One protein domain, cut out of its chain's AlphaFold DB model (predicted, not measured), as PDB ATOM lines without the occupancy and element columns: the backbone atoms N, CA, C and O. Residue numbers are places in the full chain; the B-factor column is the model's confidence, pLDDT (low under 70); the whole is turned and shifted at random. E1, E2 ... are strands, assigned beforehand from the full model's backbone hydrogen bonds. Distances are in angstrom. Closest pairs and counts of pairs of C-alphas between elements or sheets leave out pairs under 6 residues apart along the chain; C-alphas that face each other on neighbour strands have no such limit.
ATOM      1  N   GLU A 325     112.667 131.312  45.246       81.69
ATOM      2  CA  GLU A 325     113.404 131.317  46.503       81.69
ATOM      3  C   GLU A 325     113.164 129.972  47.190       81.69
ATOM      4  O   GLU A 325     112.026 129.531  47.318       81.69
ATOM      5  N   ILE A 326     114.235 129.265  47.551       83.62
ATOM      6  CA  ILE A 326     114.151 127.919  48.128       83.62
ATOM      7  C   ILE A 326     114.513 128.004  49.604       83.62
ATOM      8  O   ILE A 326     115.579 128.519  49.953       83.62
ATOM      9  N   ASP A 327     113.664 127.439  50.456       81.88
ATOM     10  CA  ASP A 327     113.930 127.344  51.882       81.88
ATOM     11  C   ASP A 327     115.139 126.421  52.140       81.88
ATOM     12  O   ASP A 327     115.150 125.262  51.713       81.88
ATOM     13  N   PRO A 328     116.189 126.895  52.830       74.25
ATOM     14  CA  PRO A 328     117.425 126.136  52.999       74.25
ATOM     15  C   PRO A 328     117.293 124.935  53.949       74.25
ATOM     16  O   PRO A 328     118.194 124.094  53.967       74.25
ATOM     17  N   ALA A 329     116.227 124.854  54.754       79.25
ATOM     18  CA  ALA A 329     116.018 123.758  55.698       79.25
ATOM     19  C   ALA A 329     115.262 122.586  55.059       79.25
ATOM     20  O   ALA A 329     115.635 121.428  55.258       79.25
ATOM     21  N   THR A 330     114.234 122.885  54.270       82.69
ATOM     22  CA  THR A 330     113.354 121.896  53.633       82.69
ATOM     23  C   THR A 330     113.725 121.618  52.175       82.69
ATOM     24  O   THR A 330     113.497 120.516  51.676       82.69
ATOM     25  N   GLY A 331     114.360 122.577  51.492       83.44
ATOM     26  CA  GLY A 331     114.630 122.515  50.056       83.44
ATOM     27  C   GLY A 331     113.393 122.769  49.191       83.44
ATOM     28  O   GLY A 331     113.419 122.447  48.003       83.44
ATOM     29  N   TRP A 332     112.319 123.304  49.775       88.81
ATOM     30  CA  TRP A 332     111.050 123.579  49.101       88.81
ATOM     31  C   TRP A 332     110.961 125.027  48.623       88.81
ATOM     32  O   TRP A 332     111.611 125.912  49.178       88.81
ATOM     33  N   GLU A 333     110.170 125.263  47.577       87.38
ATOM     34  CA  GLU A 333     109.929 126.615  47.064       87.38
ATOM     35  C   GLU A 333     109.125 127.428  48.085       87.38
ATOM     36  O   GLU A 333     108.122 126.953  48.626       87.38
ATOM     37  N   ILE A 334     109.595 128.643  48.357       83.50
ATOM     38  CA  ILE A 334     108.925 129.632  49.192       83.50
ATOM     39  C   ILE A 334     107.924 130.370  48.319       83.50
ATOM     40  O   ILE A 334     108.279 130.931  47.280       83.50
ATOM     41  N   ASP A 335     106.671 130.374  48.758       82.75
ATOM     42  CA  ASP A 335     105.637 131.156  48.100       82.75
ATOM     43  C   ASP A 335     105.904 132.655  48.344       82.75
ATOM     44  O   ASP A 335     105.980 133.074  49.502       82.75
ATOM     45  N   PRO A 336     106.076 133.480  47.297       73.88
ATOM     46  CA  PRO A 336     106.419 134.891  47.450       73.88
ATOM     47  C   PRO A 336     105.287 135.744  48.043       73.88
ATOM     48  O   PRO A 336     105.561 136.850  48.508       73.88
ATOM     49  N   GLU A 337     104.037 135.270  48.033       75.19
ATOM     50  CA  GLU A 337     102.902 135.966  48.653       75.19
ATOM     51  C   GLU A 337     102.757 135.617  50.139       75.19
ATOM     52  O   GLU A 337     102.360 136.469  50.935       75.19
ATOM     53  N   VAL A 338     103.105 134.385  50.521       78.06
ATOM     54  CA  VAL A 338     102.932 133.866  51.892       78.06
ATOM     55  C   VAL A 338     104.227 133.907  52.711       78.06
ATOM     56  O   VAL A 338     104.193 133.981  53.936       78.06
ATOM     57  N   GLY A 339     105.389 133.874  52.058       79.94
ATOM     58  CA  GLY A 339     106.703 133.863  52.704       79.94
ATOM     59  C   GLY A 339     107.066 132.539  53.385       79.94
ATOM     60  O   GLY A 339     108.057 132.487  54.115       79.94
ATOM     61  N   LEU A 340     106.296 131.470  53.151       84.44
ATOM     62  CA  LEU A 340     106.522 130.138  53.716       84.44
ATOM     63  C   LEU A 340     106.851 129.103  52.628       84.44
ATOM     64  O   LEU A 340     106.304 129.180  51.522       84.44
ATOM     65  N   PRO A 341     107.702 128.103  52.930       86.81
ATOM     66  CA  PRO A 341     107.926 126.969  52.044       86.81
ATOM     67  C   PRO A 341     106.663 126.128  51.883       86.81
ATOM     68  O   PRO A 341     105.976 125.822  52.859       86.81
ATOM     69  N   ARG A 342     106.379 125.703  50.651       87.31
ATOM     70  CA  ARG A 342     105.225 124.855  50.347       87.31
ATOM     71  C   ARG A 342     105.632 123.392  50.228       87.31
ATOM     72  O   ARG A 342     106.469 123.041  49.396       87.31
ATOM     73  N   ASN A 343     105.017 122.529  51.030       86.56
ATOM     74  CA  ASN A 343     105.271 121.098  50.978       86.56
ATOM     75  C   ASN A 343     104.698 120.513  49.668       86.56
ATOM     76  O   ASN A 343     103.487 120.594  49.444       86.56
ATOM     77  N   PRO A 344     105.525 119.907  48.796       82.25
ATOM     78  CA  PRO A 344     105.065 119.372  47.516       82.25
ATOM     79  C   PRO A 344     104.192 118.113  47.647       82.25
ATOM     80  O   PRO A 344     103.442 117.812  46.720       82.25
ATOM     81  N   ASP A 345     104.280 117.381  48.762       82.31
ATOM     82  CA  ASP A 345     103.530 116.138  48.975       82.31
ATOM     83  C   ASP A 345     102.121 116.398  49.532       82.31
ATOM     84  O   ASP A 345     101.177 115.691  49.181       82.31
ATOM     85  N   THR A 346     101.974 117.401  50.403       82.81
ATOM     86  CA  THR A 346     100.703 117.726  51.079       82.81
ATOM     87  C   THR A 346     100.027 118.973  50.513       82.81
ATOM     88  O   THR A 346      98.834 119.171  50.722       82.81
ATOM     89  N   GLY A 347     100.767 119.826  49.801       82.88
ATOM     90  CA  GLY A 347     100.292 121.108  49.281       82.88
ATOM     91  C   GLY A 347     100.154 122.213  50.335       82.88
ATOM     92  O   GLY A 347      99.881 123.353  49.946       82.88
ATOM     93  N   LEU A 348     100.358 121.884  51.618       86.81
ATOM     94  CA  LEU A 348     100.289 122.786  52.769       86.81
ATOM     95  C   LEU A 348     101.576 123.603  52.929       86.81
ATOM     96  O   LEU A 348     102.628 123.257  52.383       86.81
ATOM     97  N   TYR A 349     101.498 124.685  53.703       87.75
ATOM     98  CA  TYR A 349     102.670 125.486  54.047       87.75
ATOM     99  C   TYR A 349     103.395 124.880  55.236       87.75
ATOM    100  O   TYR A 349     102.774 124.366  56.158       87.75
ATOM    101  N   HIS A 350     104.716 124.946  55.225       86.00
ATOM    102  CA  HIS A 350     105.544 124.454  56.309       86.00
ATOM    103  C   HIS A 350     106.032 125.615  57.158       86.00
ATOM    104  O   HIS A 350     106.690 126.519  56.648       86.00
ATOM    105  N   ASP A 351     105.727 125.581  58.455       85.19
ATOM    106  CA  ASP A 351     106.212 126.579  59.402       85.19
ATOM    107  C   ASP A 351     107.600 126.159  59.925       85.19
ATOM    108  O   ASP A 351     107.703 125.166  60.657       85.19
ATOM    109  N   PRO A 352     108.681 126.907  59.619       75.94
ATOM    110  CA  PRO A 352     110.031 126.552  60.058       75.94
ATOM    111  C   PRO A 352     110.244 126.655  61.577       75.94
ATOM    112  O   PRO A 352     111.163 126.029  62.109       75.94
ATOM    113  N   GLN A 353     109.436 127.448  62.290       77.38
ATOM    114  CA  GLN A 353     109.515 127.604  63.746       77.38
ATOM    115  C   GLN A 353     108.872 126.420  64.466       77.38
ATOM    116  O   GLN A 353     109.392 125.957  65.485       77.38
ATOM    117  N   LEU A 354     107.755 125.920  63.934       79.25
ATOM    118  CA  LEU A 354     107.075 124.740  64.472       79.25
ATOM    119  C   LEU A 354     107.654 123.426  63.925       79.25
ATOM    120  O   LEU A 354     107.491 122.381  64.555       79.25
ATOM    121  N   GLY A 355     108.350 123.474  62.787       81.25
ATOM    122  CA  GLY A 355     108.931 122.311  62.117       81.25
ATOM    123  C   GLY A 355     107.876 121.338  61.592       81.25
ATOM    124  O   GLY A 355     108.110 120.127  61.575       81.25
ATOM    125  N   MET A 356     106.698 121.844  61.222       85.44
ATOM    126  CA  MET A 356     105.559 121.049  60.769       85.44
ATOM    127  C   MET A 356     104.703 121.813  59.756       85.44
ATOM    128  O   MET A 356     104.772 123.038  59.673       85.44
ATOM    129  N   ASP A 357     103.886 121.076  59.005       88.69
ATOM    130  CA  ASP A 357     102.946 121.652  58.045       88.69
ATOM    131  C   ASP A 357     101.747 122.269  58.773       88.69
ATOM    132  O   ASP A 357     101.238 121.695  59.738       88.69
ATOM    133  N   VAL A 358     101.304 123.428  58.303       86.88
ATOM    134  CA  VAL A 358     100.243 124.245  58.889       86.88
ATOM    135  C   VAL A 358      99.232 124.647  57.821       86.88
ATOM    136  O   VAL A 358      99.562 124.775  56.639       86.88
ATOM    137  N   ASP A 359      97.989 124.840  58.250       85.75
ATOM    138  CA  ASP A 359      96.919 125.331  57.385       85.75
ATOM    139  C   ASP A 359      96.914 126.863  57.402       85.75
ATOM    140  O   ASP A 359      96.816 127.467  58.476       85.75
ATOM    141  N   TYR A 360      97.083 127.484  56.234       85.06
ATOM    142  CA  TYR A 360      97.202 128.933  56.074       85.06
ATOM    143  C   TYR A 360      95.964 129.479  55.379       85.06
ATOM    144  O   TYR A 360      95.642 129.071  54.263       85.06
ATOM    145  N   ASP A 361      95.314 130.447  56.014       83.69
ATOM    146  CA  ASP A 361      94.161 131.128  55.446       83.69
ATOM    147  C   ASP A 361      94.606 132.407  54.709       83.69
ATOM    148  O   ASP A 361      94.933 133.412  55.351       83.69
ATOM    149  N   PRO A 362      94.578 132.429  53.360       75.88
ATOM    150  CA  PRO A 362      94.992 133.593  52.580       75.88
ATOM    151  C   PRO A 362      94.053 134.799  52.731       75.88
ATOM    152  O   PRO A 362      94.446 135.914  52.391       75.88
ATOM    153  N   ALA A 363      92.827 134.621  53.236       75.94
ATOM    154  CA  ALA A 363      91.901 135.730  53.469       75.94
ATOM    155  C   ALA A 363      92.226 136.503  54.755       75.94
ATOM    156  O   ALA A 363      91.952 137.704  54.838       75.94
ATOM    157  N   THR A 364      92.795 135.825  55.755       80.25
ATOM    158  CA  THR A 364      93.127 136.420  57.060       80.25
ATOM    159  C   THR A 364      94.624 136.615  57.278       80.25
ATOM    160  O   THR A 364      94.995 137.428  58.124       80.25
ATOM    161  N   GLY A 365      95.473 135.933  56.505       81.56
ATOM    162  CA  GLY A 365      96.929 135.954  56.650       81.56
ATOM    163  C   GLY A 365      97.444 135.139  57.839       81.56
ATOM    164  O   GLY A 365      98.581 135.319  58.258       81.56
ATOM    165  N   MET A 366      96.601 134.282  58.423       83.69
ATOM    166  CA  MET A 366      96.892 133.555  59.658       83.69
ATOM    167  C   MET A 366      97.104 132.066  59.374       83.69
ATOM    168  O   MET A 366      96.406 131.470  58.553       83.69
ATOM    169  N   ALA A 367      98.033 131.453  60.103       85.62
ATOM    170  CA  ALA A 367      98.250 130.013  60.131       85.62
ATOM    171  C   ALA A 367      97.563 129.383  61.350       85.62
ATOM    172  O   ALA A 367      97.481 129.994  62.417       85.62
ATOM    173  N   THR A 368      97.091 128.146  61.211       85.75
ATOM    174  CA  THR A 368      96.499 127.369  62.308       85.75
ATOM    175  C   THR A 368      97.460 126.277  62.758       85.75
ATOM    176  O   THR A 368      97.870 125.424  61.969       85.75
ATOM    177  N   ASN A 369      97.805 126.268  64.049       81.75
ATOM    178  CA  ASN A 369      98.652 125.228  64.624       81.75
ATOM    179  C   ASN A 369      97.883 123.887  64.681       81.75
ATOM    180  O   ASN A 369      96.871 123.815  65.379       81.75
ATOM    181  N   PRO A 370      98.354 122.796  64.051       77.19
ATOM    182  CA  PRO A 370      97.596 121.539  63.987       77.19
ATOM    183  C   PRO A 370      97.507 120.792  65.323       77.19
ATOM    184  O   PRO A 370      96.691 119.888  65.481       77.19
ATOM    185  N   VAL A 371      98.375 121.125  66.283       81.06
ATOM    186  CA  VAL A 371      98.434 120.480  67.603       81.06
ATOM    187  C   VAL A 371      97.553 121.209  68.613       81.06
ATOM    188  O   VAL A 371      96.934 120.562  69.457       81.06
ATOM    189  N   THR A 372      97.510 122.542  68.559       82.50
ATOM    190  CA  THR A 372      96.772 123.363  69.536       82.50
ATOM    191  C   THR A 372      95.469 123.945  68.996       82.50
ATOM    192  O   THR A 372      94.604 124.304  69.793       82.50
ATOM    193  N   GLY A 373      95.310 124.034  67.674       83.69
ATOM    194  CA  GLY A 373      94.178 124.683  67.007       83.69
ATOM    195  C   GLY A 373      94.188 126.213  67.092       83.69
ATOM    196  O   GLY A 373      93.212 126.850  66.705       83.69
ATOM    197  N   GLU A 374      95.253 126.823  67.621       84.12
ATOM    198  CA  GLU A 374      95.356 128.282  67.729       84.12
ATOM    199  C   GLU A 374      95.770 128.910  66.394       84.12
ATOM    200  O   GLU A 374      96.695 128.429  65.734       84.12
ATOM    201  N   GLN A 375      95.104 130.009  66.027       86.69
ATOM    202  CA  GLN A 375      95.493 130.851  64.897       86.69
ATOM    203  C   GLN A 375      96.585 131.835  65.316       86.69
ATOM    204  O   GLN A 375      96.462 132.512  66.341       86.69
ATOM    205  N   TYR A 376      97.626 131.954  64.504       81.12
ATOM    206  CA  TYR A 376      98.741 132.868  64.723       81.12
ATOM    207  C   TYR A 376      99.242 133.437  63.392       81.12
ATOM    208  O   TYR A 376      98.979 132.880  62.331       81.12
ATOM    209  N   ASP A 377      99.945 134.563  63.453       83.00
ATOM    210  CA  ASP A 377     100.612 135.146  62.289       83.00
ATOM    211  C   ASP A 377     101.950 134.413  62.086       83.00
ATOM    212  O   ASP A 377     102.792 134.453  62.994       83.00
TER     213      ASP A 377
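What this domain is: This is residues 325 to 377 of the 386 residues of the protein "Undecaprenyl-diphosphatase" of Nocardiopsis aegyptia (UniProt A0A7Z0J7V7). With little regular structure, this is a small sheet between loops: E1, E2, E3, in that order, form a meander, each strand the antiparallel neighbour of the one before. Residues 325 to 348 loop at one end; at the other, residues 375 to 376 fold back to pair antiparallel with E3. The printed part has 53 residues, 12 in named strands, and no named helix: all strand, compact, radius of gyration of the C-alphas 10.5 A, spans 27 by 22 by 18 A.

Where its parts are: Find C-alpha 349 at (102.670, 125.486, 54.047), where E1, residues 349 to 351, begins. E2, residues 356 to 361, runs 16.1 A. E3, residues 366 to 368, ends at (96.499, 127.369, 62.308).

How they stand to each other: Hairpin E1 and E2, at 121 degrees, has N 351 and O 356 within hydrogen-bond range, 3.0 A. Hairpin E2 and E3, at 133 degrees, has N 368 and O 359, 2.8 A. Pairing is staggered: E2 pairs with E1 over its residues 356 to 358 and with E3 over its residues 359 to 361. E1 and E3 are apart.

The domain as a whole: Glu 325 and Thr 372 have the C-alphas farthest apart, 29.5 A. Both links are tight, the printed part has no cut, and no printed residue is under 70 in pLDDT.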